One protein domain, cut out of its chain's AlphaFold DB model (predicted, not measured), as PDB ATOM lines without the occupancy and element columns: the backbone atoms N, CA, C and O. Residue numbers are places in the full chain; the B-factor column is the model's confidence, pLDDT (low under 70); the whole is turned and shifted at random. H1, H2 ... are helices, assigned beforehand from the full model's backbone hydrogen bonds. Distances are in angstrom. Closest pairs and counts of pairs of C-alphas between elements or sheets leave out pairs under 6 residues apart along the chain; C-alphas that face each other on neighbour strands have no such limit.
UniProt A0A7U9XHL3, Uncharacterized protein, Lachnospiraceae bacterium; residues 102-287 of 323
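What this domain is: This is residues 102 to 287 of the 323 residues of an uncharacterized protein of Lachnospiraceae bacterium (UniProt A0A7U9XHL3). A long helical hairpin, H1 and H2, has a third long helix, H9, side by side with H2. H6 crosses H2 and H9 steeply on the side away from H1, H4 packs along the later part of H2, and the short H7 and H8 lie beyond H6. The printed part has 186 residues with nine named helices, H1 to H9 in order, and no named strand: all helix. It is compact, with a radius of gyration of the C-alphas of 18.2 A, yet elongated, spanning 61 by 36 by 30 A.

Where its parts are: H1, residues 102 to 126, begins at C-alpha 102 (11.646, 41.160, 18.190) and is 36.4 A long. H2, residues 132 to 169, measures 54.5 A. H3 is residues 176 to 186, H4 193 to 204 and H5 208 to 211. H6, residues 214 to 232, measures 27.4 A. H7 is residues 239 to 242 and H8 245 to 249. H9, residues 263 to 287, measures 36.0 A and ends at C-alpha 287 (3.820, 46.803, 26.765).

How they stand to each other: H1, H2 and H9 form a bundle, three helices side by side. The hairpin H1 and H2 runs opposite ways at a shallow tilt of 3 degrees; their closest C-alphas, Ala 105 and Ser 157, are 5.4 A apart. H2 and H9 touch, closest at C-alphas 150 and 270, 6.5 A. With residues 216 to 223 alone, H6 touches H9 at a steep tilt of 64 degrees, closest at C-alphas 216 and 272, 5.0 A. H3 is near H2. Every O i to N i+4 pair is within hydrogen-bond range in H1, H2, H3, H4, H8 and H9, and 14 of 15 in H6; H5 and H7 are too short for one.

The domain as a whole: The C-alphas farthest apart, Ser 131 and Asn 172, are 61.2 A apart. The printed part has no cut. The link H8 to H9 is long, 13 residues. Residues 171 to 178 and 185 have pLDDT under 70.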
ATOM      1  N   SER A 102      12.435  42.063  19.025       88.38
ATOM      2  CA  SER A 102      11.646  41.160  18.190       88.38
ATOM      3  C   SER A 102      12.387  40.745  16.912       88.38
ATOM      4  O   SER A 102      12.437  39.556  16.590       88.38
ATOM      5  N   ASP A 103      13.021  41.690  16.204       87.00
ATOM      6  CA  ASP A 103      13.810  41.386  15.001       87.00
ATOM      7  C   ASP A 103      15.025  40.523  15.328       87.00
ATOM      8  O   ASP A 103      15.319  39.564  14.615       87.00
ATOM      9  N   ASN A 104      15.746  40.844  16.404       88.56
ATOM     10  CA  ASN A 104      16.902  40.054  16.807       88.56
ATOM     11  C   ASN A 104      16.500  38.619  17.155       88.56
ATOM     12  O   ASN A 104      17.129  37.685  16.658       88.56
ATOM     13  N   ALA A 105      15.423  38.428  17.920       91.31
ATOM     14  CA  ALA A 105      14.877  37.105  18.207       91.31
ATOM     15  C   ALA A 105      14.498  36.347  16.921       91.31
ATOM     16  O   ALA A 105      14.872  35.184  16.747       91.31
ATOM     17  N   PHE A 106      13.848  37.024  15.968       90.50
ATOM     18  CA  PHE A 106      13.555  36.462  14.649       90.50
ATOM     19  C   PHE A 106      14.825  36.029  13.897       90.50
ATOM     20  O   PHE A 106      14.854  34.944  13.309       90.50
ATOM     21  N   PHE A 107      15.891  36.836  13.918       90.62
ATOM     22  CA  PHE A 107      17.156  36.498  13.262       90.62
ATOM     23  C   PHE A 107      17.863  35.308  13.917       90.62
ATOM     24  O   PHE A 107      18.401  34.472  13.187       90.62
ATOM     25  N   GLN A 108      17.835  35.204  15.250       92.62
ATOM     26  CA  GLN A 108      18.390  34.064  15.990       92.62
ATOM     27  C   GLN A 108      17.670  32.760  15.613       92.62
ATOM     28  O   GLN A 108      18.302  31.793  15.191       92.62
ATOM     29  N   ILE A 109      16.335  32.770  15.630       94.69
ATOM     30  CA  ILE A 109      15.511  31.633  15.192       94.69
ATOM     31  C   ILE A 109      15.809  31.271  13.730       94.69
ATOM     32  O   ILE A 109      16.045  30.109  13.396       94.69
ATOM     33  N   SER A 110      15.845  32.273  12.848       93.94
ATOM     34  CA  SER A 110      16.120  32.073  11.422       93.94
ATOM     35  C   SER A 110      17.509  31.480  11.174       93.94
ATOM     36  O   SER A 110      17.691  30.724  10.220       93.94
ATOM     37  N   ARG A 111      18.504  31.825  12.003       93.56
ATOM     38  CA  ARG A 111      19.856  31.258  11.932       93.56
ATOM     39  C   ARG A 111      19.840  29.764  12.224       93.56
ATOM     40  O   ARG A 111      20.357  29.006  11.408       93.56
ATOM     41  N   LEU A 112      19.200  29.350  13.314       94.88
ATOM     42  CA  LEU A 112      19.094  27.937  13.664       94.88
ATOM     43  C   LEU A 112      18.344  27.137  12.596       94.88
ATOM     44  O   LEU A 112      18.810  26.068  12.221       94.88
ATOM     45  N   ILE A 113      17.248  27.660  12.035       95.56
ATOM     46  CA  ILE A 113      16.531  26.981  10.938       95.56
ATOM     47  C   ILE A 113      17.475  26.680   9.763       95.56
ATOM     48  O   ILE A 113      17.468  25.567   9.240       95.56
ATOM     49  N   ARG A 114      18.324  27.642   9.370       95.88
ATOM     50  CA  ARG A 114      19.310  27.427   8.297       95.88
ATOM     51  C   ARG A 114      20.359  26.380   8.672       95.88
ATOM     52  O   ARG A 114      20.675  25.539   7.838       95.88
ATOM     53  N   ILE A 115      20.879  26.428   9.901       95.12
ATOM     54  CA  ILE A 115      21.865  25.457  10.406       95.12
ATOM     55  C   ILE A 115      21.280  24.042  10.372       95.12
ATOM     56  O   ILE A 115      21.887  23.146   9.796       95.12
ATOM     57  N   ARG A 116      20.067  23.861  10.903       94.94
ATOM     58  CA  ARG A 116      19.378  22.564  10.930       94.94
ATOM     59  C   ARG A 116      19.121  22.023   9.530       94.94
ATOM     60  O   ARG A 116      19.328  20.842   9.286       94.94
ATOM     61  N   HIS A 117      18.716  22.884   8.596       95.50
ATOM     62  CA  HIS A 117      18.527  22.474   7.205       95.50
ATOM     63  C   HIS A 117      19.842  21.999   6.574       95.50
ATOM     64  O   HIS A 117      19.881  20.934   5.966       95.50
ATOM     65  N   PHE A 118      20.933  22.743   6.783       96.06
ATOM     66  CA  PHE A 118      22.258  22.353   6.306       96.06
ATOM     67  C   PHE A 118      22.716  21.010   6.897       96.06
ATOM     68  O   PHE A 118      23.134  20.122   6.153       96.06
ATOM     69  N   HIS A 119      22.590  20.832   8.214       95.94
ATOM     70  CA  HIS A 119      22.925  19.577   8.885       95.94
ATOM     71  C   HIS A 119      22.083  18.406   8.382       95.94
ATOM     72  O   HIS A 119      22.625  17.339   8.096       95.94
ATOM     73  N   GLN A 120      20.771  18.602   8.238       94.12
ATOM     74  CA  GLN A 120      19.865  17.575   7.743       94.12
ATOM     75  C   GLN A 120      20.245  17.131   6.329       94.12
ATOM     76  O   GLN A 120      20.405  15.934   6.104       94.12
ATOM     77  N   SER A 121      20.459  18.068   5.400       94.75
ATOM     78  CA  SER A 121      20.880  17.734   4.034       94.75
ATOM     79  C   SER A 121      22.233  17.016   4.004       94.75
ATOM     80  O   SER A 121      22.419  16.078   3.229       94.75
ATOM     81  N   GLY A 122      23.173  17.413   4.868       94.38
ATOM     82  CA  GLY A 122      24.459  16.731   5.014       94.38
ATOM     83  C   GLY A 122      24.306  15.289   5.506       94.38
ATOM     84  O   GLY A 122      24.856  14.370   4.902       94.38
ATOM     85  N   LEU A 123      23.515  15.076   6.561       94.06
ATOM     86  CA  LEU A 123      23.225  13.744   7.096       94.06
ATOM     87  C   LEU A 123      22.497  12.862   6.078       94.06
ATOM     88  O   LEU A 123      22.826  11.686   5.948       94.06
ATOM     89  N   GLU A 124      21.530  13.412   5.343       93.94
ATOM     90  CA  GLU A 124      20.831  12.706   4.264       93.94
ATOM     91  C   GLU A 124      21.800  12.245   3.179       93.94
ATOM     92  O   GLU A 124      21.737  11.089   2.765       93.94
ATOM     93  N   LYS A 125      22.756  13.093   2.789       94.38
ATOM     94  CA  LYS A 125      23.755  12.712   1.791       94.38
ATOM     95  C   LYS A 125      24.720  11.641   2.300       94.38
ATOM     96  O   LYS A 125      25.058  10.717   1.567       94.38
ATOM     97  N   LEU A 126      25.161  11.746   3.553       93.50
ATOM     98  CA  LEU A 126      26.093  10.786   4.154       93.50
ATOM     99  C   LEU A 126      25.457   9.413   4.389       93.50
ATOM    100  O   LEU A 126      26.171   8.411   4.368       93.50
ATOM    101  N   LYS A 127      24.127   9.343   4.553       93.12
ATOM    102  CA  LYS A 127      23.392   8.070   4.660       93.12
ATOM    103  C   LYS A 127      23.574   7.160   3.448       93.12
ATOM    104  O   LYS A 127      23.446   5.952   3.592       93.12
ATOM    105  N   GLU A 128      23.881   7.717   2.278       92.94
ATOM    106  CA  GLU A 128      24.085   6.948   1.047       92.94
ATOM    107  C   GLU A 128      25.411   6.166   1.032       92.94
ATOM    108  O   GLU A 128      25.538   5.203   0.279       92.94
ATOM    109  N   SER A 129      26.408   6.582   1.823       92.38
ATOM    110  CA  SER A 129      27.790   6.085   1.709       92.38
ATOM    111  C   SER A 129      28.471   5.716   3.029       92.38
ATOM    112  O   SER A 129      29.541   5.108   3.001       92.38
ATOM    113  N   SER A 130      27.891   6.072   4.176       91.00
ATOM    114  CA  SER A 130      28.493   5.874   5.503       91.00
ATOM    115  C   SER A 130      27.922   4.649   6.217       91.00
ATOM    116  O   SER A 130      26.766   4.279   6.009       91.00
ATOM    117  N   SER A 131      28.709   4.030   7.105       93.94
ATOM    118  CA  SER A 131      28.202   2.952   7.960       93.94
ATOM    119  C   SER A 131      27.188   3.482   8.983       93.94
ATOM    120  O   SER A 131      27.224   4.653   9.366       93.94
ATOM    121  N   GLU A 132      26.306   2.614   9.487       91.94
ATOM    122  CA  GLU A 132      25.338   2.981  10.534       91.94
ATOM    123  C   GLU A 132      26.031   3.533  11.793       91.94
ATOM    124  O   GLU A 132      25.571   4.502  12.397       91.94
ATOM    125  N   LYS A 133      27.187   2.961  12.150       92.12
ATOM    126  CA  LYS A 133      27.995   3.413  13.285       92.12
ATOM    127  C   LYS A 133      28.530   4.830  13.072       92.12
ATOM    128  O   LYS A 133      28.445   5.647  13.987       92.12
ATOM    129  N   ASP A 134      29.055   5.126  11.886       92.31
ATOM    130  CA  ASP A 134      29.604   6.453  11.583       92.31
ATOM    131  C   ASP A 134      28.492   7.503  11.541       92.31
ATOM    132  O   ASP A 134      28.631   8.577  12.122       92.31
ATOM    133  N   LEU A 135      27.344   7.167  10.946       93.69
ATOM    134  CA  LEU A 135      26.164   8.033  10.941       93.69
ATOM    135  C   LEU A 135      25.678   8.349  12.349       93.69
ATOM    136  O   LEU A 135      25.301   9.489  12.623       93.69
ATOM    137  N   LYS A 136      25.699   7.361  13.248       92.62
ATOM    138  CA  LYS A 136      25.326   7.551  14.648       92.62
ATOM    139  C   LYS A 136      26.258   8.537  15.355       92.62
ATOM    140  O   LYS A 136      25.774   9.423  16.053       92.62
ATOM    141  N   LEU A 137      27.571   8.411  15.151       91.75
ATOM    142  CA  LEU A 137      28.569   9.316  15.738       91.75
ATOM    143  C   LEU A 137      28.464  10.738  15.167       91.75
ATOM    144  O   LEU A 137      28.458  11.705  15.919       91.75
ATOM    145  N   LEU A 138      28.290  10.871  13.852       93.56
ATOM    146  CA  LEU A 138      28.103  12.174  13.209       93.56
ATOM    147  C   LEU A 138      26.818  12.866  13.677       93.56
ATOM    148  O   LEU A 138      26.814  14.063  13.961       93.56
ATOM    149  N   SER A 139      25.726  12.105  13.785       94.06
ATOM    150  CA  SER A 139      24.445  12.619  14.277       94.06
ATOM    151  C   SER A 139      24.541  13.060  15.739       94.06
ATOM    152  O   SER A 139      23.944  14.069  16.108       94.06
ATOM    153  N   TYR A 140      25.317  12.342  16.560       94.19
ATOM    154  CA  TYR A 140      25.580  12.709  17.950       94.19
ATOM    155  C   TYR A 140      26.183  14.119  18.054       94.19
ATOM    156  O   TYR A 140      25.599  14.967  18.728       94.19
ATOM    157  N   ASP A 141      27.265  14.412  17.326       92.62
ATOM    158  CA  ASP A 141      27.901  15.737  17.377       92.62
ATOM    159  C   ASP A 141      26.990  16.838  16.812       92.62
ATOM    160  O   ASP A 141      26.836  17.907  17.409       92.62
ATOM    161  N   ILE A 142      26.323  16.567  15.685       95.88
ATOM    162  CA  ILE A 142      25.413  17.519  15.032       95.88
ATOM    163  C   ILE A 142      24.274  17.938  15.965       95.88
ATOM    164  O   ILE A 142      24.020  19.133  16.133       95.88
ATOM    165  N   TYR A 143      23.596  16.984  16.604       96.00
ATOM    166  CA  TYR A 143      22.459  17.312  17.461       96.00
ATOM    167  C   TYR A 143      22.883  17.994  18.765       96.00
ATOM    168  O   TYR A 143      22.127  18.808  19.297       96.00
ATOM    169  N   GLN A 144      24.101  17.750  19.256       95.00
ATOM    170  CA  GLN A 144      24.649  18.524  20.371       95.00
ATOM    171  C   GLN A 144      24.903  19.983  19.993       95.00
ATOM    172  O   GLN A 144      24.545  20.878  20.761       95.00
ATOM    173  N   LEU A 145      25.458  20.240  18.805       95.19
ATOM    174  CA  LEU A 145      25.638  21.601  18.295       95.19
ATOM    175  C   LEU A 145      24.296  22.323  18.131       95.19
ATOM    176  O   LEU A 145      24.172  23.486  18.518       95.19
ATOM    177  N   GLU A 146      23.276  21.632  17.621       96.88
ATOM    178  CA  GLU A 146      21.923  22.190  17.515       96.88
ATOM    179  C   GLU A 146      21.323  22.515  18.889       96.88
ATOM    180  O   GLU A 146      20.755  23.593  19.062       96.88
ATOM    181  N   LEU A 147      21.492  21.646  19.893       96.19
ATOM    182  CA  LEU A 147      21.036  21.917  21.260       96.19
ATOM    183  C   LEU A 147      21.768  23.117  21.889       96.19
ATOM    184  O   LEU A 147      21.144  23.967  22.530       96.19
ATOM    185  N   ILE A 148      23.088  23.214  21.698       95.12
ATOM    186  CA  ILE A 148      23.879  24.357  22.175       95.12
ATOM    187  C   ILE A 148      23.359  25.653  21.547       95.12
ATOM    188  O   ILE A 148      23.163  26.648  22.254       95.12
ATOM    189  N   GLU A 149      23.086  25.643  20.246       95.19
ATOM    190  CA  GLU A 149      22.515  26.793  19.555       95.19
ATOM    191  C   GLU A 149      21.134  27.153  20.119       95.19
ATOM    192  O   GLU A 149      20.901  28.314  20.448       95.19
ATOM    193  N   ILE A 150      20.252  26.168  20.340       95.94
ATOM    194  CA  ILE A 150      18.935  26.367  20.970       95.94
ATOM    195  C   ILE A 150      19.071  27.089  22.321       95.94
ATOM    196  O   ILE A 150      18.387  28.089  22.550       95.94
ATOM    197  N   THR A 151      19.986  26.660  23.198       93.94
ATOM    198  CA  THR A 151      20.204  27.354  24.487       93.94
ATOM    199  C   THR A 151      20.763  28.763  24.339       93.94
ATOM    200  O   THR A 151      20.433  29.646  25.131       93.94
ATOM    201  N   SER A 152      21.579  28.995  23.312       93.44
ATOM    202  CA  SER A 152      22.157  30.311  23.036       93.44
ATOM    203  C   SER A 152      21.077  31.304  22.594       93.44
ATOM    204  O   SER A 152      21.117  32.471  22.985       93.44
ATOM    205  N   ILE A 153      20.067  30.841  21.845       94.38
ATOM    206  CA  ILE A 153      18.892  31.649  21.487       94.38
ATOM    207  C   ILE A 153      18.137  32.086  22.745       94.38
ATOM    208  O   ILE A 153      17.827  33.270  22.870       94.38
ATOM    209  N   ILE A 154      17.888  31.170  23.692       94.00
ATOM    210  CA  ILE A 154      17.222  31.492  24.968       94.00
ATOM    211  C   ILE A 154      17.974  32.622  25.678       94.00
ATOM    212  O   ILE A 154      17.382  33.649  26.007       94.00
ATOM    213  N   GLU A 155      19.286  32.460  25.864       92.25
ATOM    214  CA  GLU A 155      20.114  33.442  26.564       92.25
ATOM    215  C   GLU A 155      20.059  34.820  25.898       92.25
ATOM    216  O   GLU A 155      19.799  35.832  26.556       92.25
ATOM    217  N   VAL A 156      20.329  34.867  24.591       91.69
ATOM    218  CA  VAL A 156      20.435  36.124  23.852       91.69
ATOM    219  C   VAL A 156      19.086  36.828  23.815       91.69
ATOM    220  O   VAL A 156      19.020  38.014  24.144       91.69
ATOM    221  N   SER A 157      18.015  36.117  23.468       93.31
ATOM    222  CA  SER A 157      16.693  36.719  23.321       93.31
ATOM    223  C   SER A 157      16.110  37.171  24.657       93.31
ATOM    224  O   SER A 157      15.657  38.312  24.749       93.31
ATOM    225  N   LEU A 158      16.163  36.350  25.715       94.62
ATOM    226  CA  LEU A 158      15.651  36.763  27.027       94.62
ATOM    227  C   LEU A 158      16.432  37.949  27.593       94.62
ATOM    228  O   LEU A 158      15.837  38.880  28.126       94.62
ATOM    229  N   ARG A 159      17.758  37.980  27.436       92.00
ATOM    230  CA  ARG A 159      18.548  39.137  27.872       92.00
ATOM    231  C   ARG A 159      18.144  40.414  27.138       92.00
ATOM    232  O   ARG A 159      18.062  41.475  27.756       92.00
ATOM    233  N   GLU A 160      17.924  40.339  25.827       90.00
ATOM    234  CA  GLU A 160      17.533  41.513  25.044       90.00
ATOM    235  C   GLU A 160      16.145  42.027  25.416       90.00
ATOM    236  O   GLU A 160      16.000  43.226  25.670       90.00
ATOM    237  N   PHE A 161      15.160  41.136  25.540       93.56
ATOM    238  CA  PHE A 161      13.831  41.523  26.007       93.56
ATOM    239  C   PHE A 161      13.872  42.096  27.419       93.56
ATOM    240  O   PHE A 161      13.262  43.133  27.657       93.56
ATOM    241  N   PHE A 162      14.623  41.486  28.339       91.94
ATOM    242  CA  PHE A 162      14.753  41.979  29.707       91.94
ATOM    243  C   PHE A 162      15.247  43.428  29.751       91.94
ATOM    244  O   PHE A 162      14.632  44.270  30.400       91.94
ATOM    245  N   VAL A 163      16.322  43.744  29.022       87.44
ATOM    246  CA  VAL A 163      16.884  45.105  28.984       87.44
ATOM    247  C   VAL A 163      15.871  46.113  28.440       87.44
ATOM    248  O   VAL A 163      15.720  47.197  29.005       87.44
ATOM    249  N   CYS A 164      15.165  45.766  27.363       88.88
ATOM    250  CA  CYS A 164      14.140  46.639  26.800       88.88
ATOM    251  C   CYS A 164      12.963  46.827  27.766       88.88
ATOM    252  O   CYS A 164      12.535  47.956  27.978       88.88
ATOM    253  N   LEU A 165      12.476  45.755  28.393       90.75
ATOM    254  CA  LEU A 165      11.369  45.811  29.347       90.75
ATOM    255  C   LEU A 165      11.717  46.647  30.581       90.75
ATOM    256  O   LEU A 165      10.915  47.484  30.974       90.75
ATOM    257  N   VAL A 166      12.924  46.506  31.139       87.31
ATOM    258  CA  VAL A 166      13.400  47.364  32.240       87.31
ATOM    259  C   VAL A 166      13.322  48.835  31.844       87.31
ATOM    260  O   VAL A 166      12.823  49.658  32.608       87.31
ATOM    261  N   TYR A 167      13.759  49.177  30.633       83.12
ATOM    262  CA  TYR A 167      13.672  50.554  30.164       83.12
ATOM    263  C   TYR A 167      12.225  51.061  30.050       83.12
ATOM    264  O   TYR A 167      11.952  52.197  30.439       83.12
ATOM    265  N   LEU A 168      11.311  50.239  29.530       86.12
ATOM    266  CA  LEU A 168       9.899  50.610  29.390       86.12
ATOM    267  C   LEU A 168       9.210  50.763  30.750       86.12
ATOM    268  O   LEU A 168       8.466  51.720  30.952       86.12
ATOM    269  N   THR A 169       9.488  49.858  31.689       84.31
ATOM    270  CA  THR A 169       8.874  49.854  33.022       84.31
ATOM    271  C   THR A 169       9.366  51.019  33.879       84.31
ATOM    272  O   THR A 169       8.561  51.695  34.514       84.31
ATOM    273  N   PHE A 170      10.670  51.305  33.875       78.12
ATOM    274  CA  PHE A 170      11.264  52.334  34.740       78.12
ATOM    275  C   PHE A 170      11.487  53.686  34.043       78.12
ATOM    276  O   PHE A 170      12.317  54.470  34.498       78.12
ATOM    277  N   GLN A 171      10.772  53.935  32.939       63.91
ATOM    278  CA  GLN A 171      10.611  55.198  32.196       63.91
ATOM    279  C   GLN A 171      11.689  56.275  32.449       63.91
ATOM    280  O   GLN A 171      11.680  56.971  33.461       63.91
ATOM    281  N   ASN A 172      12.583  56.485  31.478       57.88
ATOM    282  CA  ASN A 172      13.579  57.572  31.472       57.88
ATOM    283  C   ASN A 172      14.677  57.519  32.559       57.88
ATOM    284  O   ASN A 172      15.515  58.413  32.609       57.88
ATOM    285  N   THR A 173      14.792  56.453  33.358       57.28
ATOM    286  CA  THR A 173      15.913  56.274  34.312       57.28
ATOM    287  C   THR A 173      17.175  55.675  33.681       57.28
ATOM    288  O   THR A 173      17.941  54.957  34.331       57.28
ATOM    289  N   LYS A 174      17.438  55.955  32.397       59.56
ATOM    290  CA  LYS A 174      18.622  55.408  31.727       59.56
ATOM    291  C   LYS A 174      19.893  56.078  32.233       59.56
ATOM    292  O   LYS A 174      20.309  57.133  31.767       59.56
ATOM    293  N   ASN A 175      20.512  55.430  33.210       65.25
ATOM    294  CA  ASN A 175      21.792  55.807  33.778       65.25
ATOM    295  C   ASN A 175      22.814  54.719  33.435       65.25
ATOM    296  O   ASN A 175      22.567  53.536  33.676       65.25
ATOM    297  N   LYS A 176      23.994  55.121  32.945       69.50
ATOM    298  CA  LYS A 176      25.118  54.205  32.674       69.50
ATOM    299  C   LYS A 176      25.454  53.323  33.883       69.50
ATOM    300  O   LYS A 176      25.877  52.182  33.713       69.50
ATOM    301  N   TYR A 177      25.243  53.836  35.093       68.06
ATOM    302  CA  TYR A 177      25.394  53.083  36.328       68.06
ATOM    303  C   TYR A 177      24.372  51.942  36.442       68.06
ATOM    304  O   TYR A 177      24.778  50.802  36.665       68.06
ATOM    305  N   PHE A 178      23.081  52.197  36.202       69.56
ATOM    306  CA  PHE A 178      22.052  51.148  36.205       69.56
ATOM    307  C   PHE A 178      22.307  50.100  35.120       69.56
ATOM    308  O   PHE A 178      22.266  48.908  35.416       69.56
ATOM    309  N   ASP A 179      22.693  50.517  33.912       71.44
ATOM    310  CA  ASP A 179      23.080  49.586  32.844       71.44
ATOM    311  C   ASP A 179      24.267  48.702  33.259       71.44
ATOM    312  O   ASP A 179      24.302  47.505  32.960       71.44
ATOM    313  N   SER A 180      25.252  49.279  33.957       73.69
ATOM    314  CA  SER A 180      26.411  48.535  34.459       73.69
ATOM    315  C   SER A 180      26.030  47.543  35.558       73.69
ATOM    316  O   SER A 180      26.528  46.417  35.548       73.69
ATOM    317  N   ILE A 181      25.107  47.921  36.452       73.06
ATOM    318  CA  ILE A 181      24.578  47.032  37.487       73.06
ATOM    319  C   ILE A 181      23.841  45.878  36.830       73.06
ATOM    320  O   ILE A 181      24.182  44.741  37.121       73.06
ATOM    321  N   ILE A 182      22.910  46.155  35.911       73.81
ATOM    322  CA  ILE A 182      22.120  45.125  35.224       73.81
ATOM    323  C   ILE A 182      23.047  44.140  34.516       73.81
ATOM    324  O   ILE A 182      22.907  42.931  34.680       73.81
ATOM    325  N   LYS A 183      24.045  44.626  33.769       73.50
ATOM    326  CA  LYS A 183      25.012  43.748  33.091       73.50
ATOM    327  C   LYS A 183      25.816  42.908  34.083       73.50
ATOM    328  O   LYS A 183      25.957  41.704  33.884       73.50
ATOM    329  N   LYS A 184      26.320  43.525  35.156       73.88
ATOM    330  CA  LYS A 184      27.112  42.837  36.183       73.88
ATOM    331  C   LYS A 184      26.283  41.813  36.963       73.88
ATOM    332  O   LYS A 184      26.807  40.762  37.312       73.88
ATOM    333  N   SER A 185      25.017  42.113  37.242       69.94
ATOM    334  CA  SER A 185      24.134  41.284  38.065       69.94
ATOM    335  C   SER A 185      23.458  40.157  37.293       69.94
ATOM    336  O   SER A 185      22.952  39.236  37.923       69.94
ATOM    337  N   THR A 186      23.413  40.235  35.960       71.88
ATOM    338  CA  THR A 186      22.720  39.239  35.129       71.88
ATOM    339  C   THR A 186      23.650  38.279  34.389       71.88
ATOM    340  O   THR A 186      23.241  37.149  34.145       71.88
ATOM    341  N   GLY A 187      24.899  38.655  34.077       72.31
ATOM    342  CA  GLY A 187      25.923  37.744  33.538       72.31
ATOM    343  C   GLY A 187      25.409  36.748  32.478       72.31
ATOM    344  O   GLY A 187      24.759  37.140  31.508       72.31
ATOM    345  N   ASN A 188      25.670  35.453  32.705       78.81
ATOM    346  CA  ASN A 188      25.185  34.335  31.876       78.81
ATOM    347  C   ASN A 188      23.886  33.707  32.423       78.81
ATOM    348  O   ASN A 188      23.511  32.601  32.033       78.81
ATOM    349  N   ASP A 189      23.197  34.369  33.356       89.31
ATOM    350  CA  ASP A 189      22.037  33.787  34.031       89.31
ATOM    351  C   ASP A 189      20.842  33.596  33.095       89.31
ATOM    352  O   ASP A 189      20.037  32.702  33.337       89.31
ATOM    353  N   PHE A 190      20.740  34.375  32.011       90.88
ATOM    354  CA  PHE A 190      19.644  34.254  31.043       90.88
ATOM    355  C   PHE A 190      19.652  32.941  30.255       90.88
ATOM    356  O   PHE A 190      18.621  32.569  29.703       90.88
ATOM    357  N   MET A 191      20.777  32.219  30.231       87.31
ATOM    358  CA  MET A 191      20.833  30.873  29.661       87.31
ATOM    359  C   MET A 191      20.085  29.865  30.542       87.31
ATOM    360  O   MET A 191      19.515  28.907  30.033       87.31
ATOM    361  N   ASN A 192      20.061  30.071  31.864       91.62
ATOM    362  CA  ASN A 192      19.293  29.238  32.782       91.62
ATOM    363  C   ASN A 192      17.885  29.817  32.946       91.62
ATOM    364  O   ASN A 192      17.703  30.845  33.595       91.62
ATOM    365  N   ILE A 193      16.877  29.125  32.412       93.25
ATOM    366  CA  ILE A 193      15.497  29.628  32.394       93.25
ATOM    367  C   ILE A 193      14.941  29.935  33.797       93.25
ATOM    368  O   ILE A 193      14.206  30.906  33.977       93.25
ATOM    369  N   GLY A 194      15.347  29.177  34.821       94.38
ATOM    370  CA  GLY A 194      14.953  29.427  36.209       94.38
ATOM    371  C   GLY A 194      15.536  30.729  36.757       94.38
ATOM    372  O   GLY A 194      14.823  31.533  37.359       94.38
ATOM    373  N   LYS A 195      16.825  30.984  36.509       94.25
ATOM    374  CA  LYS A 195      17.464  32.249  36.891       94.25
ATOM    375  C   LYS A 195      16.939  33.428  36.076       94.25
ATOM    376  O   LYS A 195      16.683  34.480  36.657       94.25
ATOM    377  N   ALA A 196      16.725  33.247  34.773       94.50
ATOM    378  CA  ALA A 196      16.086  34.240  33.917       94.50
ATOM    379  C   ALA A 196      14.717  34.641  34.487       94.50
ATOM    380  O   ALA A 196      14.474  35.822  34.718       94.50
ATOM    381  N   ASN A 197      13.864  33.668  34.825       96.44
ATOM    382  CA  ASN A 197      12.560  33.935  35.431       96.44
ATOM    383  C   ASN A 197      12.677  34.697  36.758       96.44
ATOM    384  O   ASN A 197      11.914  35.622  37.006       96.44
ATOM    385  N   ASN A 198      13.669  34.378  37.594       95.25
ATOM    386  CA  ASN A 198      13.899  35.128  38.829       95.25
ATOM    387  C   ASN A 198      14.253  36.600  38.574       95.25
ATOM    388  O   ASN A 198      13.782  37.464  39.314       95.25
ATOM    389  N   HIS A 199      15.061  36.897  37.550       93.25
ATOM    390  CA  HIS A 199      15.364  38.279  37.159       93.25
ATOM    391  C   HIS A 199      14.104  39.001  36.669       93.25
ATOM    392  O   HIS A 199      13.804  40.091  37.155       93.25
ATOM    393  N   TYR A 200      13.327  38.372  35.781       94.56
ATOM    394  CA  TYR A 200      12.063  38.916  35.273       94.56
ATOM    395  C   TYR A 200      11.044  39.179  36.390       94.56
ATOM    396  O   TYR A 200      10.499  40.277  36.466       94.56
ATOM    397  N   LYS A 201      10.850  38.239  37.320       95.00
ATOM    398  CA  LYS A 201       9.952  38.418  38.470       95.00
ATOM    399  C   LYS A 201      10.371  39.582  39.351       95.00
ATOM    400  O   LYS A 201       9.566  40.446  39.665       95.00
ATOM    401  N   LYS A 202      11.642  39.607  39.759       91.44
ATOM    402  CA  LYS A 202      12.128  40.593  40.731       91.44
ATOM    403  C   LYS A 202      12.151  42.010  40.174       91.44
ATOM    404  O   LYS A 202      11.878  42.943  40.918       91.44
ATOM    405  N   ALA A 203      12.540  42.169  38.912       88.00
ATOM    406  CA  ALA A 203      12.720  43.488  38.319       88.00
ATOM    407  C   ALA A 203      11.469  44.000  37.597       88.00
ATOM    408  O   ALA A 203      11.300  45.207  37.499       88.00
ATOM    409  N   LEU A 204      10.630  43.113  37.059       90.88
ATOM    410  CA  LEU A 204       9.544  43.492  36.148       90.88
ATOM    411  C   LEU A 204       8.169  42.981  36.586       90.88
ATOM    412  O   LEU A 204       7.194  43.301  35.917       90.88
ATOM    413  N   ASP A 205       8.090  42.187  37.658       94.06
ATOM    414  CA  ASP A 205       6.875  41.469  38.070       94.06
ATOM    415  C   ASP A 205       6.300  40.568  36.955       94.06
ATOM    416  O   ASP A 205       5.095  40.398  36.788       94.06
ATOM    417  N   ILE A 206       7.193  39.978  36.150       95.38
ATOM    418  CA  ILE A 206       6.834  39.064  35.059       95.38
ATOM    419  C   ILE A 206       7.235  37.642  35.441       95.38
ATOM    420  O   ILE A 206       8.418  37.354  35.623       95.38
ATOM    421  N   ASP A 207       6.266  36.728  35.496       96.75
ATOM    422  CA  ASP A 207       6.531  35.293  35.627       96.75
ATOM    423  C   ASP A 207       6.570  34.618  34.254       96.75
ATOM    424  O   ASP A 207       5.528  34.287  33.689       96.75
ATOM    425  N   LEU A 208       7.775  34.356  33.739       96.88
ATOM    426  CA  LEU A 208       7.972  33.660  32.464       96.88
ATOM    427  C   LEU A 208       7.297  32.285  32.444       96.88
ATOM    428  O   LEU A 208       6.807  31.876  31.397       96.88
ATOM    429  N   ARG A 209       7.225  31.587  33.586       97.00
ATOM    430  CA  ARG A 209       6.571  30.272  33.680       97.00
ATOM    431  C   ARG A 209       5.079  30.352  33.382       97.00
ATOM    432  O   ARG A 209       4.527  29.397  32.854       97.00
ATOM    433  N   ASN A 210       4.444  31.479  33.694       97.12
ATOM    434  CA  ASN A 210       3.016  31.676  33.458       97.12
ATOM    435  C   ASN A 210       2.717  32.109  32.013       97.12
ATOM    436  O   ASN A 210       1.553  32.168  31.628       97.12
ATOM    437  N   LEU A 211       3.747  32.418  31.216       96.38
ATOM    438  CA  LEU A 211       3.602  32.817  29.813       96.38
ATOM    439  C   LEU A 211       3.633  31.634  28.834       96.38
ATOM    440  O   LEU A 211       3.405  31.830  27.639       96.38
ATOM    441  N   ILE A 212       3.951  30.436  29.319       97.69
ATOM    442  CA  ILE A 212       4.126  29.224  28.515       97.69
ATOM    443  C   ILE A 212       3.501  28.014  29.205       97.69
ATOM    444  O   ILE A 212       3.157  28.047  30.387       97.69
ATOM    445  N   SER A 213       3.345  26.932  28.454       97.75
ATOM    446  CA  SER A 213       2.853  25.661  28.961       97.75
ATOM    447  C   SER A 213       3.802  25.049  30.001       97.75
ATOM    448  O   SER A 213       5.012  25.296  30.023       97.75
ATOM    449  N   SER A 214       3.248  24.212  30.885       96.56
ATOM    450  CA  SER A 214       4.050  23.505  31.896       96.56
ATOM    451  C   SER A 214       5.061  22.547  31.263       96.56
ATOM    452  O   SER A 214       6.168  22.406  31.781       96.56
ATOM    453  N   ASP A 215       4.701  21.931  30.136       95.75
ATOM    454  CA  ASP A 215       5.587  21.037  29.390       95.75
ATOM    455  C   ASP A 215       6.739  21.815  28.754       95.75
ATOM    456  O   ASP A 215       7.895  21.453  28.974       95.75
ATOM    457  N   CYS A 216       6.448  22.946  28.099       97.50
ATOM    458  CA  CYS A 216       7.470  23.860  27.588       97.50
ATOM    459  C   CYS A 216       8.438  24.280  28.703       97.50
ATOM    460  O   CYS A 216       9.653  24.145  28.562       97.50
ATOM    461  N   TRP A 217       7.923  24.703  29.863       97.62
ATOM    462  CA  TRP A 217       8.759  25.092  31.003       97.62
ATOM    463  C   TRP A 217       9.692  23.964  31.467       97.62
ATOM    464  O   TRP A 217      10.883  24.184  31.698       97.62
ATOM    465  N   ASN A 218       9.159  22.748  31.597       95.88
ATOM    466  CA  ASN A 218       9.934  21.586  32.020       95.88
ATOM    467  C   ASN A 218      11.002  21.205  30.989       95.88
ATOM    468  O   ASN A 218      12.133  20.916  31.379       95.88
ATOM    469  N   ASN A 219      10.675  21.264  29.698       96.38
ATOM    470  CA  ASN A 219      11.623  20.998  28.622       96.38
ATOM    471  C   ASN A 219      12.735  22.052  28.591       96.38
ATOM    472  O   ASN A 219      13.903  21.698  28.472       96.38
ATOM    473  N   LEU A 220      12.420  23.335  28.788       96.88
ATOM    474  CA  LEU A 220      13.426  24.401  28.869       96.88
ATOM    475  C   LEU A 220      14.414  24.192  30.026       96.88
ATOM    476  O   LEU A 220      15.596  24.498  29.873       96.88
ATOM    477  N   LEU A 221      13.963  23.654  31.166       95.62
ATOM    478  CA  LEU A 221      14.864  23.250  32.253       95.62
ATOM    479  C   LEU A 221      15.777  22.096  31.819       95.62
ATOM    480  O   LEU A 221      16.987  22.156  32.043       95.62
ATOM    481  N   ASP A 222      15.212  21.081  31.164       95.12
ATOM    482  CA  ASP A 222      15.955  19.903  30.713       95.12
ATOM    483  C   ASP A 222      17.027  20.267  29.667       95.12
ATOM    484  O   ASP A 222      18.175  19.840  29.794       95.12
ATOM    485  N   ILE A 223      16.703  21.117  28.684       95.25
ATOM    486  CA  ILE A 223      17.640  21.577  27.643       95.25
ATOM    487  C   ILE A 223      18.896  22.201  28.279       95.25
ATOM    488  O   ILE A 223      20.016  21.924  27.843       95.25
ATOM    489  N   VAL A 224      18.732  23.027  29.318       92.44
ATOM    490  CA  VAL A 224      19.850  23.701  30.000       92.44
ATOM    491  C   VAL A 224      20.747  22.698  30.727       92.44
ATOM    492  O   VAL A 224      21.971  22.793  30.630       92.44
ATOM    493  N   GLU A 225      20.165  21.725  31.428       93.19
ATOM    494  CA  GLU A 225      20.929  20.685  32.128       93.19
ATOM    495  C   GLU A 225      21.686  19.771  31.149       93.19
ATOM    496  O   GLU A 225      22.866  19.466  31.360       93.19
ATOM    497  N   ILE A 226      21.055  19.394  30.030       95.25
ATOM    498  CA  ILE A 226      21.705  18.611  28.968       95.25
ATOM    499  C   ILE A 226      22.864  19.411  28.366       95.25
ATOM    500  O   ILE A 226      23.986  18.911  28.277       95.25
ATOM    501  N   ARG A 227      22.636  20.680  28.009       94.00
ATOM    502  CA  ARG A 227      23.685  21.542  27.450       94.00
ATOM    503  C   ARG A 227      24.847  21.739  28.416       94.00
ATOM    504  O   ARG A 227      25.995  21.759  27.979       94.00
ATOM    505  N   ASN A 228      24.584  21.884  29.713       92.19
ATOM    506  CA  ASN A 228      25.650  21.996  30.709       92.19
ATOM    507  C   ASN A 228      26.539  20.750  30.718       92.19
ATOM    508  O   ASN A 228      27.760  20.885  30.743       92.19
ATOM    509  N   THR A 229      25.940  19.562  30.619       93.25
ATOM    510  CA  THR A 229      26.679  18.296  30.500       93.25
ATOM    511  C   THR A 229      27.508  18.248  29.215       93.25
ATOM    512  O   THR A 229      28.692  17.917  29.256       93.25
ATOM    513  N   ILE A 230      26.926  18.650  28.082       92.88
ATOM    514  CA  ILE A 230      27.623  18.703  26.788       92.88
ATOM    515  C   ILE A 230      28.844  19.627  26.849       92.88
ATOM    516  O   ILE A 230      29.947  19.212  26.503       92.88
ATOM    517  N   VAL A 231      28.668  20.860  27.324       90.38
ATOM    518  CA  VAL A 231      29.706  21.899  27.242       90.38
ATOM    519  C   VAL A 231      30.779  21.768  28.321       90.38
ATOM    520  O   VAL A 231      31.940  22.058  28.051       90.38
ATOM    521  N   HIS A 232      30.422  21.367  29.544       87.31
ATOM    522  CA  HIS A 232      31.376  21.353  30.660       87.31
ATOM    523  C   HIS A 232      32.034  19.994  30.892       87.31
ATOM    524  O   HIS A 232      33.151  19.956  31.404       87.31
ATOM    525  N   ASN A 233      31.389  18.904  30.474       86.12
ATOM    526  CA  ASN A 233      31.900  17.549  30.669       86.12
ATOM    527  C   ASN A 233      32.205  16.837  29.342       86.12
ATOM    528  O   ASN A 233      32.300  15.612  29.319       86.12
ATOM    529  N   ASN A 234      32.336  17.572  28.229       84.19
ATOM    530  CA  ASN A 234      32.509  17.007  26.882       84.19
ATOM    531  C   ASN A 234      31.446  15.938  26.547       84.19
ATOM    532  O   ASN A 234      31.751  14.899  25.964       84.19
ATOM    533  N   GLY A 235      30.204  16.155  26.993       84.31
ATOM    534  CA  GLY A 235      29.097  15.213  26.799       84.31
ATOM    535  C   GLY A 235      29.072  14.015  27.750       84.31
ATOM    536  O   GLY A 235      28.139  13.218  27.667       84.31
ATOM    537  N   LEU A 236      30.034  13.888  28.671       91.88
ATOM    538  CA  LEU A 236      30.075  12.794  29.640       91.88
ATOM    539  C   LEU A 236      29.175  13.064  30.850       91.88
ATOM    540  O   LEU A 236      29.301  14.065  31.560       91.88
ATOM    541  N   ILE A 237      28.296  12.109  31.130       93.75
ATOM    542  CA  ILE A 237      27.407  12.119  32.289       93.75
ATOM    543  C   ILE A 237      28.205  11.883  33.576       93.75
ATOM    544  O   ILE A 237      28.770  10.807  33.794       93.75
ATOM    545  N   ASP A 238      28.177  12.867  34.474       92.44
ATOM    546  CA  ASP A 238      28.789  12.786  35.799       92.44
ATOM    547  C   ASP A 238      27.780  12.383  36.898       92.44
ATOM    548  O   ASP A 238      26.582  12.186  36.668       92.44
ATOM    549  N   LYS A 239      28.268  12.252  38.138       92.44
ATOM    550  CA  LYS A 239      27.428  11.920  39.303       92.44
ATOM    551  C   LYS A 239      26.379  12.997  39.599       92.44
ATOM    552  O   LYS A 239      25.316  12.670  40.118       92.44
ATOM    553  N   LYS A 240      26.674  14.266  39.306       91.56
ATOM    554  CA  LYS A 240      25.757  15.377  39.561       91.56
ATOM    555  C   LYS A 240      24.558  15.283  38.622       91.56
ATOM    556  O   LYS A 240      23.430  15.321  39.103       91.56
ATOM    557  N   PHE A 241      24.794  15.086  37.325       93.75
ATOM    558  CA  PHE A 241      23.744  14.947  36.323       93.75
ATOM    559  C   PHE A 241      22.857  13.725  36.589       93.75
ATOM    560  O   PHE A 241      21.637  13.842  36.520       93.75
ATOM    561  N   ARG A 242      23.435  12.588  37.008       94.81
ATOM    562  CA  ARG A 242      22.682  11.367  37.378       94.81
ATOM    563  C   ARG A 242      21.628  11.575  38.470       94.81
ATOM    564  O   ARG A 242      20.672  10.812  38.533       94.81
ATOM    565  N   ASN A 243      21.795  12.589  39.317       93.94
ATOM    566  CA  ASN A 243      20.861  12.905  40.400       93.94
ATOM    567  C   ASN A 243      19.777  13.920  39.991       93.94
ATOM    568  O   ASN A 243      18.983  14.338  40.832       93.94
ATOM    569  N   THR A 244      19.757  14.365  38.732       94.06
ATOM    570  CA  THR A 244      18.768  15.329  38.231       94.06
ATOM    571  C   THR A 244      17.502  14.629  37.741       94.06
ATOM    572  O   THR A 244      17.538  13.487  37.286       94.06
ATOM    573  N   GLN A 245      16.371  15.340  37.759       94.38
ATOM    574  CA  GLN A 245      15.133  14.845  37.149       94.38
ATOM    575  C   GLN A 245      15.271  14.685  35.625       94.38
ATOM    576  O   GLN A 245      14.667  13.787  35.039       94.38
ATOM    577  N   THR A 246      16.095  15.523  34.991       95.31
ATOM    578  CA  THR A 246      16.404  15.454  33.559       95.31
ATOM    579  C   THR A 246      16.999  14.101  33.181       95.31
ATOM    580  O   THR A 246      16.525  13.495  32.224       95.31
ATOM    581  N   TYR A 247      17.945  13.569  33.968       95.81
ATOM    582  CA  TYR A 247      18.519  12.237  33.738       95.81
ATOM    583  C   TYR A 247      17.447  11.139  33.687       95.81
ATOM    584  O   TYR A 247      17.466  10.302  32.788       95.81
ATOM    585  N   THR A 248      16.477  11.165  34.607       95.00
ATOM    586  CA  THR A 248      15.372  10.195  34.614       95.00
ATOM    587  C   THR A 248      14.501  10.312  33.363       95.00
ATOM    588  O   THR A 248      14.128   9.293  32.787       95.00
ATOM    589  N   LYS A 249      14.193  11.535  32.917       94.00
ATOM    590  CA  LYS A 249      13.342  11.772  31.740       94.00
ATOM    591  C   LYS A 249      13.996  11.325  30.433       94.00
ATOM    592  O   LYS A 249      13.308  10.802  29.564       94.00
ATOM    593  N   ILE A 250      15.308  11.525  30.293       94.56
ATOM    594  CA  ILE A 250      16.041  11.213  29.055       94.56
ATOM    595  C   ILE A 250      16.736   9.850  29.092       94.56
ATOM    596  O   ILE A 250      17.570   9.577  28.236       94.56
ATOM    597  N   ALA A 251      16.418   8.987  30.061       94.38
ATOM    598  CA  ALA A 251      17.111   7.714  30.267       94.38
ATOM    599  C   ALA A 251      17.185   6.838  29.001       94.38
ATOM    600  O   ALA A 251      18.189   6.168  28.777       94.38
ATOM    601  N   SER A 252      16.162   6.890  28.143       94.81
ATOM    602  CA  SER A 252      16.121   6.173  26.860       94.81
ATOM    603  C   SER A 252      17.117   6.683  25.810       94.81
ATOM    604  O   SER A 252      17.364   5.992  24.828       94.81
ATOM    605  N   MET A 253      17.680   7.875  26.000       94.31
ATOM    606  CA  MET A 253      18.655   8.515  25.110       94.31
ATOM    607  C   MET A 253      20.096   8.304  25.586       94.31
ATOM    608  O   MET A 253      21.031   8.809  24.968       94.31
ATOM    609  N   ILE A 254      20.295   7.621  26.713       94.88
ATOM    610  CA  ILE A 254      21.611   7.461  27.325       94.88
ATOM    611  C   ILE A 254      22.207   6.122  26.909       94.88
ATOM    612  O   ILE A 254      21.643   5.065  27.185       94.88
ATOM    613  N   GLU A 255      23.402   6.162  26.323       93.25
ATOM    614  CA  GLU A 255      24.207   4.968  26.068       93.25
ATOM    615  C   GLU A 255      25.563   5.105  26.758       93.25
ATOM    616  O   GLU A 255      26.372   5.990  26.457       93.25
ATOM    617  N   GLY A 256      25.810   4.230  27.737       92.38
ATOM    618  CA  GLY A 256      26.977   4.333  28.606       92.38
ATOM    619  C   GLY A 256      26.957   5.635  29.411       92.38
ATOM    620  O   GLY A 256      26.153   5.790  30.327       92.38
ATOM    621  N   ASN A 257      27.861   6.560  29.076       92.81
ATOM    622  CA  ASN A 257      27.968   7.879  29.709       92.81
ATOM    623  C   ASN A 257      27.637   9.032  28.750       92.81
ATOM    624  O   ASN A 257      27.934  10.174  29.084       92.81
ATOM    625  N   LEU A 258      27.075   8.754  27.572       93.56
ATOM    626  CA  LEU A 258      26.811   9.751  26.533       93.56
ATOM    627  C   LEU A 258      25.307   9.917  26.299       93.56
ATOM    628  O   LEU A 258      24.535   8.978  26.487       93.56
ATOM    629  N   ILE A 259      24.909  11.116  25.867       95.00
ATOM    630  CA  ILE A 259      23.518  11.475  25.558       95.00
ATOM    631  C   ILE A 259      23.339  11.526  24.035       95.00
ATOM    632  O   ILE A 259      23.852  12.432  23.376       95.00
ATOM    633  N   PHE A 260      22.591  10.577  23.480       95.00
ATOM    634  CA  PHE A 260      22.266  10.485  22.057       95.00
ATOM    635  C   PHE A 260      20.911  11.135  21.770       95.00
ATOM    636  O   PHE A 260      19.853  10.522  21.908       95.00
ATOM    637  N   LEU A 261      20.951  12.405  21.367       94.88
ATOM    638  CA  LEU A 261      19.762  13.159  20.971       94.88
ATOM    639  C   LEU A 261      19.234  12.676  19.612       94.88
ATOM    640  O   LEU A 261      19.985  12.191  18.770       94.88
ATOM    641  N   THR A 262      17.930  12.839  19.392       93.06
ATOM    642  CA  THR A 262      17.256  12.489  18.133       93.06
ATOM    643  C   THR A 262      16.721  13.744  17.443       93.06
ATOM    644  O   THR A 262      16.445  14.746  18.116       93.06
ATOM    645  N   PRO A 263      16.499  13.719  16.115       93.00
ATOM    646  CA  PRO A 263      15.952  14.878  15.411       93.00
ATOM    647  C   PRO A 263      14.559  15.274  15.926       93.00
ATOM    648  O   PRO A 263      14.226  16.459  15.939       93.00
ATOM    649  N   GLN A 264      13.756  14.313  16.399       94.56
ATOM    650  CA  GLN A 264      12.444  14.576  16.996       94.56
ATOM    651  C   GLN A 264      12.567  15.353  18.310       94.56
ATOM    652  O   GLN A 264      11.809  16.294  18.538       94.56
ATOM    653  N   ILE A 265      13.544  15.001  19.150       94.50
ATOM    654  CA  ILE A 265      13.796  15.700  20.415       94.50
ATOM    655  C   ILE A 265      14.311  17.114  20.163       94.50
ATOM    656  O   ILE A 265      13.787  18.059  20.750       94.50
ATOM    657  N   ILE A 266      15.252  17.289  19.230       96.25
ATOM    658  CA  ILE A 266      15.715  18.627  18.844       96.25
ATOM    659  C   ILE A 266      14.562  19.476  18.300       96.25
ATOM    660  O   ILE A 266      14.445  20.652  18.643       96.25
ATOM    661  N   GLN A 267      13.674  18.893  17.487       95.81
ATOM    662  CA  GLN A 267      12.492  19.598  16.997       95.81
ATOM    663  C   GLN A 267      11.542  19.995  18.133       95.81
ATOM    664  O   GLN A 267      11.032  21.113  18.112       95.81
ATOM    665  N   SER A 268      11.316  19.113  19.111       96.44
ATOM    666  CA  SER A 268      10.495  19.420  20.287       96.44
ATOM    667  C   SER A 268      11.076  20.602  21.059       96.44
ATOM    668  O   SER A 268      10.401  21.608  21.240       96.44
ATOM    669  N   TYR A 269      12.362  20.536  21.403       96.81
ATOM    670  CA  TYR A 269      13.062  21.603  22.116       96.81
ATOM    671  C   TYR A 269      13.075  22.925  21.353       96.81
ATOM    672  O   TYR A 269      12.915  23.995  21.941       96.81
ATOM    673  N   PHE A 270      13.219  22.870  20.031       96.56
ATOM    674  CA  PHE A 270      13.091  24.052  19.194       96.56
ATOM    675  C   PHE A 270      11.680  24.653  19.258       96.56
ATOM    676  O   PHE A 270      11.551  25.870  19.377       96.56
ATOM    677  N   ASN A 271      10.631  23.826  19.221       97.44
ATOM    678  CA  ASN A 271       9.248  24.290  19.353       97.44
ATOM    679  C   ASN A 271       8.991  24.936  20.724       97.44
ATOM    680  O   ASN A 271       8.347  25.980  20.780       97.44
ATOM    681  N   ASP A 272       9.547  24.377  21.802       97.75
ATOM    682  CA  ASP A 272       9.430  24.950  23.149       97.75
ATOM    683  C   ASP A 272      10.114  26.325  23.238       97.75
ATOM    684  O   ASP A 272       9.558  27.281  23.781       97.75
ATOM    685  N   VAL A 273      11.299  26.478  22.637       96.31
ATOM    686  CA  VAL A 273      11.956  27.791  22.543       96.31
ATOM    687  C   VAL A 273      11.142  28.763  21.689       96.31
ATOM    688  O   VAL A 273      11.021  29.934  22.050       96.31
ATOM    689  N   LEU A 274      10.538  28.311  20.587       96.50
ATOM    690  CA  LEU A 274       9.643  29.151  19.789       96.50
ATOM    691  C   LEU A 274       8.429  29.629  20.589       96.50
ATOM    692  O   LEU A 274       8.053  30.795  20.452       96.50
ATOM    693  N   GLU A 275       7.829  28.765  21.411       97.44
ATOM    694  CA  GLU A 275       6.724  29.122  22.303       97.44
ATOM    695  C   GLU A 275       7.158  30.233  23.267       97.44
ATOM    696  O   GLU A 275       6.558  31.311  23.265       97.44
ATOM    697  N   LEU A 276       8.264  30.029  23.992       96.94
ATOM    698  CA  LEU A 276       8.834  31.017  24.913       96.94
ATOM    699  C   LEU A 276       9.084  32.366  24.238       96.94
ATOM    700  O   LEU A 276       8.607  33.400  24.711       96.94
ATOM    701  N   ILE A 277       9.825  32.371  23.129       95.62
ATOM    702  CA  ILE A 277      10.187  33.611  22.441       95.62
ATOM    703  C   ILE A 277       8.944  34.306  21.889       95.62
ATOM    704  O   ILE A 277       8.839  35.530  21.985       95.62
ATOM    705  N   THR A 278       7.975  33.557  21.367       95.19
ATOM    706  CA  THR A 278       6.710  34.124  20.883       95.19
ATOM    707  C   THR A 278       5.921  34.768  22.020       95.19
ATOM    708  O   THR A 278       5.438  35.889  21.857       95.19
ATOM    709  N   SER A 279       5.805  34.101  23.170       96.00
ATOM    710  CA  SER A 279       5.086  34.628  24.331       96.00
ATOM    711  C   SER A 279       5.740  35.889  24.895       96.00
ATOM    712  O   SER A 279       5.056  36.892  25.106       96.00
ATOM    713  N   VAL A 280       7.067  35.893  25.054       95.31
ATOM    714  CA  VAL A 280       7.806  37.077  25.525       95.31
ATOM    715  C   VAL A 280       7.713  38.226  24.518       95.31
ATOM    716  O   VAL A 280       7.482  39.363  24.918       95.31
ATOM    717  N   THR A 281       7.811  37.937  23.216       93.62
ATOM    718  CA  THR A 281       7.657  38.942  22.150       93.62
ATOM    719  C   THR A 281       6.273  39.590  22.191       93.62
ATOM    720  O   THR A 281       6.163  40.810  22.118       93.62
ATOM    721  N   LYS A 282       5.204  38.793  22.338       93.00
ATOM    722  CA  LYS A 282       3.829  39.307  22.448       93.00
ATOM    723  C   LYS A 282       3.667  40.222  23.659       93.00
ATOM    724  O   LYS A 282       3.118  41.311  23.517       93.00
ATOM    725  N   TYR A 283       4.166  39.790  24.818       93.31
ATOM    726  CA  TYR A 283       4.126  40.591  26.040       93.31
ATOM    727  C   TYR A 283       4.854  41.925  25.847       93.31
ATOM    728  O   TYR A 283       4.303  42.991  26.111       93.31
ATOM    729  N   TYR A 284       6.084  41.864  25.337       92.50
ATOM    730  CA  TYR A 284       6.911  43.040  25.114       92.50
ATOM    731  C   TYR A 284       6.280  44.020  24.118       92.50
ATOM    732  O   TYR A 284       6.206  45.205  24.428       92.50
ATOM    733  N   ASN A 285       5.766  43.548  22.978       89.75
ATOM    734  CA  ASN A 285       5.115  44.417  21.994       89.75
ATOM    735  C   ASN A 285       3.879  45.099  22.580       89.75
ATOM    736  O   ASN A 285       3.712  46.302  22.406       89.75
ATOM    737  N   SER A 286       3.061  44.361  23.337       90.62
ATOM    738  CA  SER A 286       1.897  44.938  24.009       90.62
ATOM    739  C   SER A 286       2.304  46.028  25.004       90.62
ATOM    740  O   SER A 286       1.730  47.116  24.993       90.62
ATOM    741  N   LEU A 287       3.329  45.787  25.832       90.38
ATOM    742  CA  LEU A 287       3.820  46.803  26.765       90.38
ATOM    743  C   LEU A 287       4.410  48.011  26.027       90.38
ATOM    744  O   LEU A 287       4.167  49.150  26.423       90.38
TER     745      LEU A 287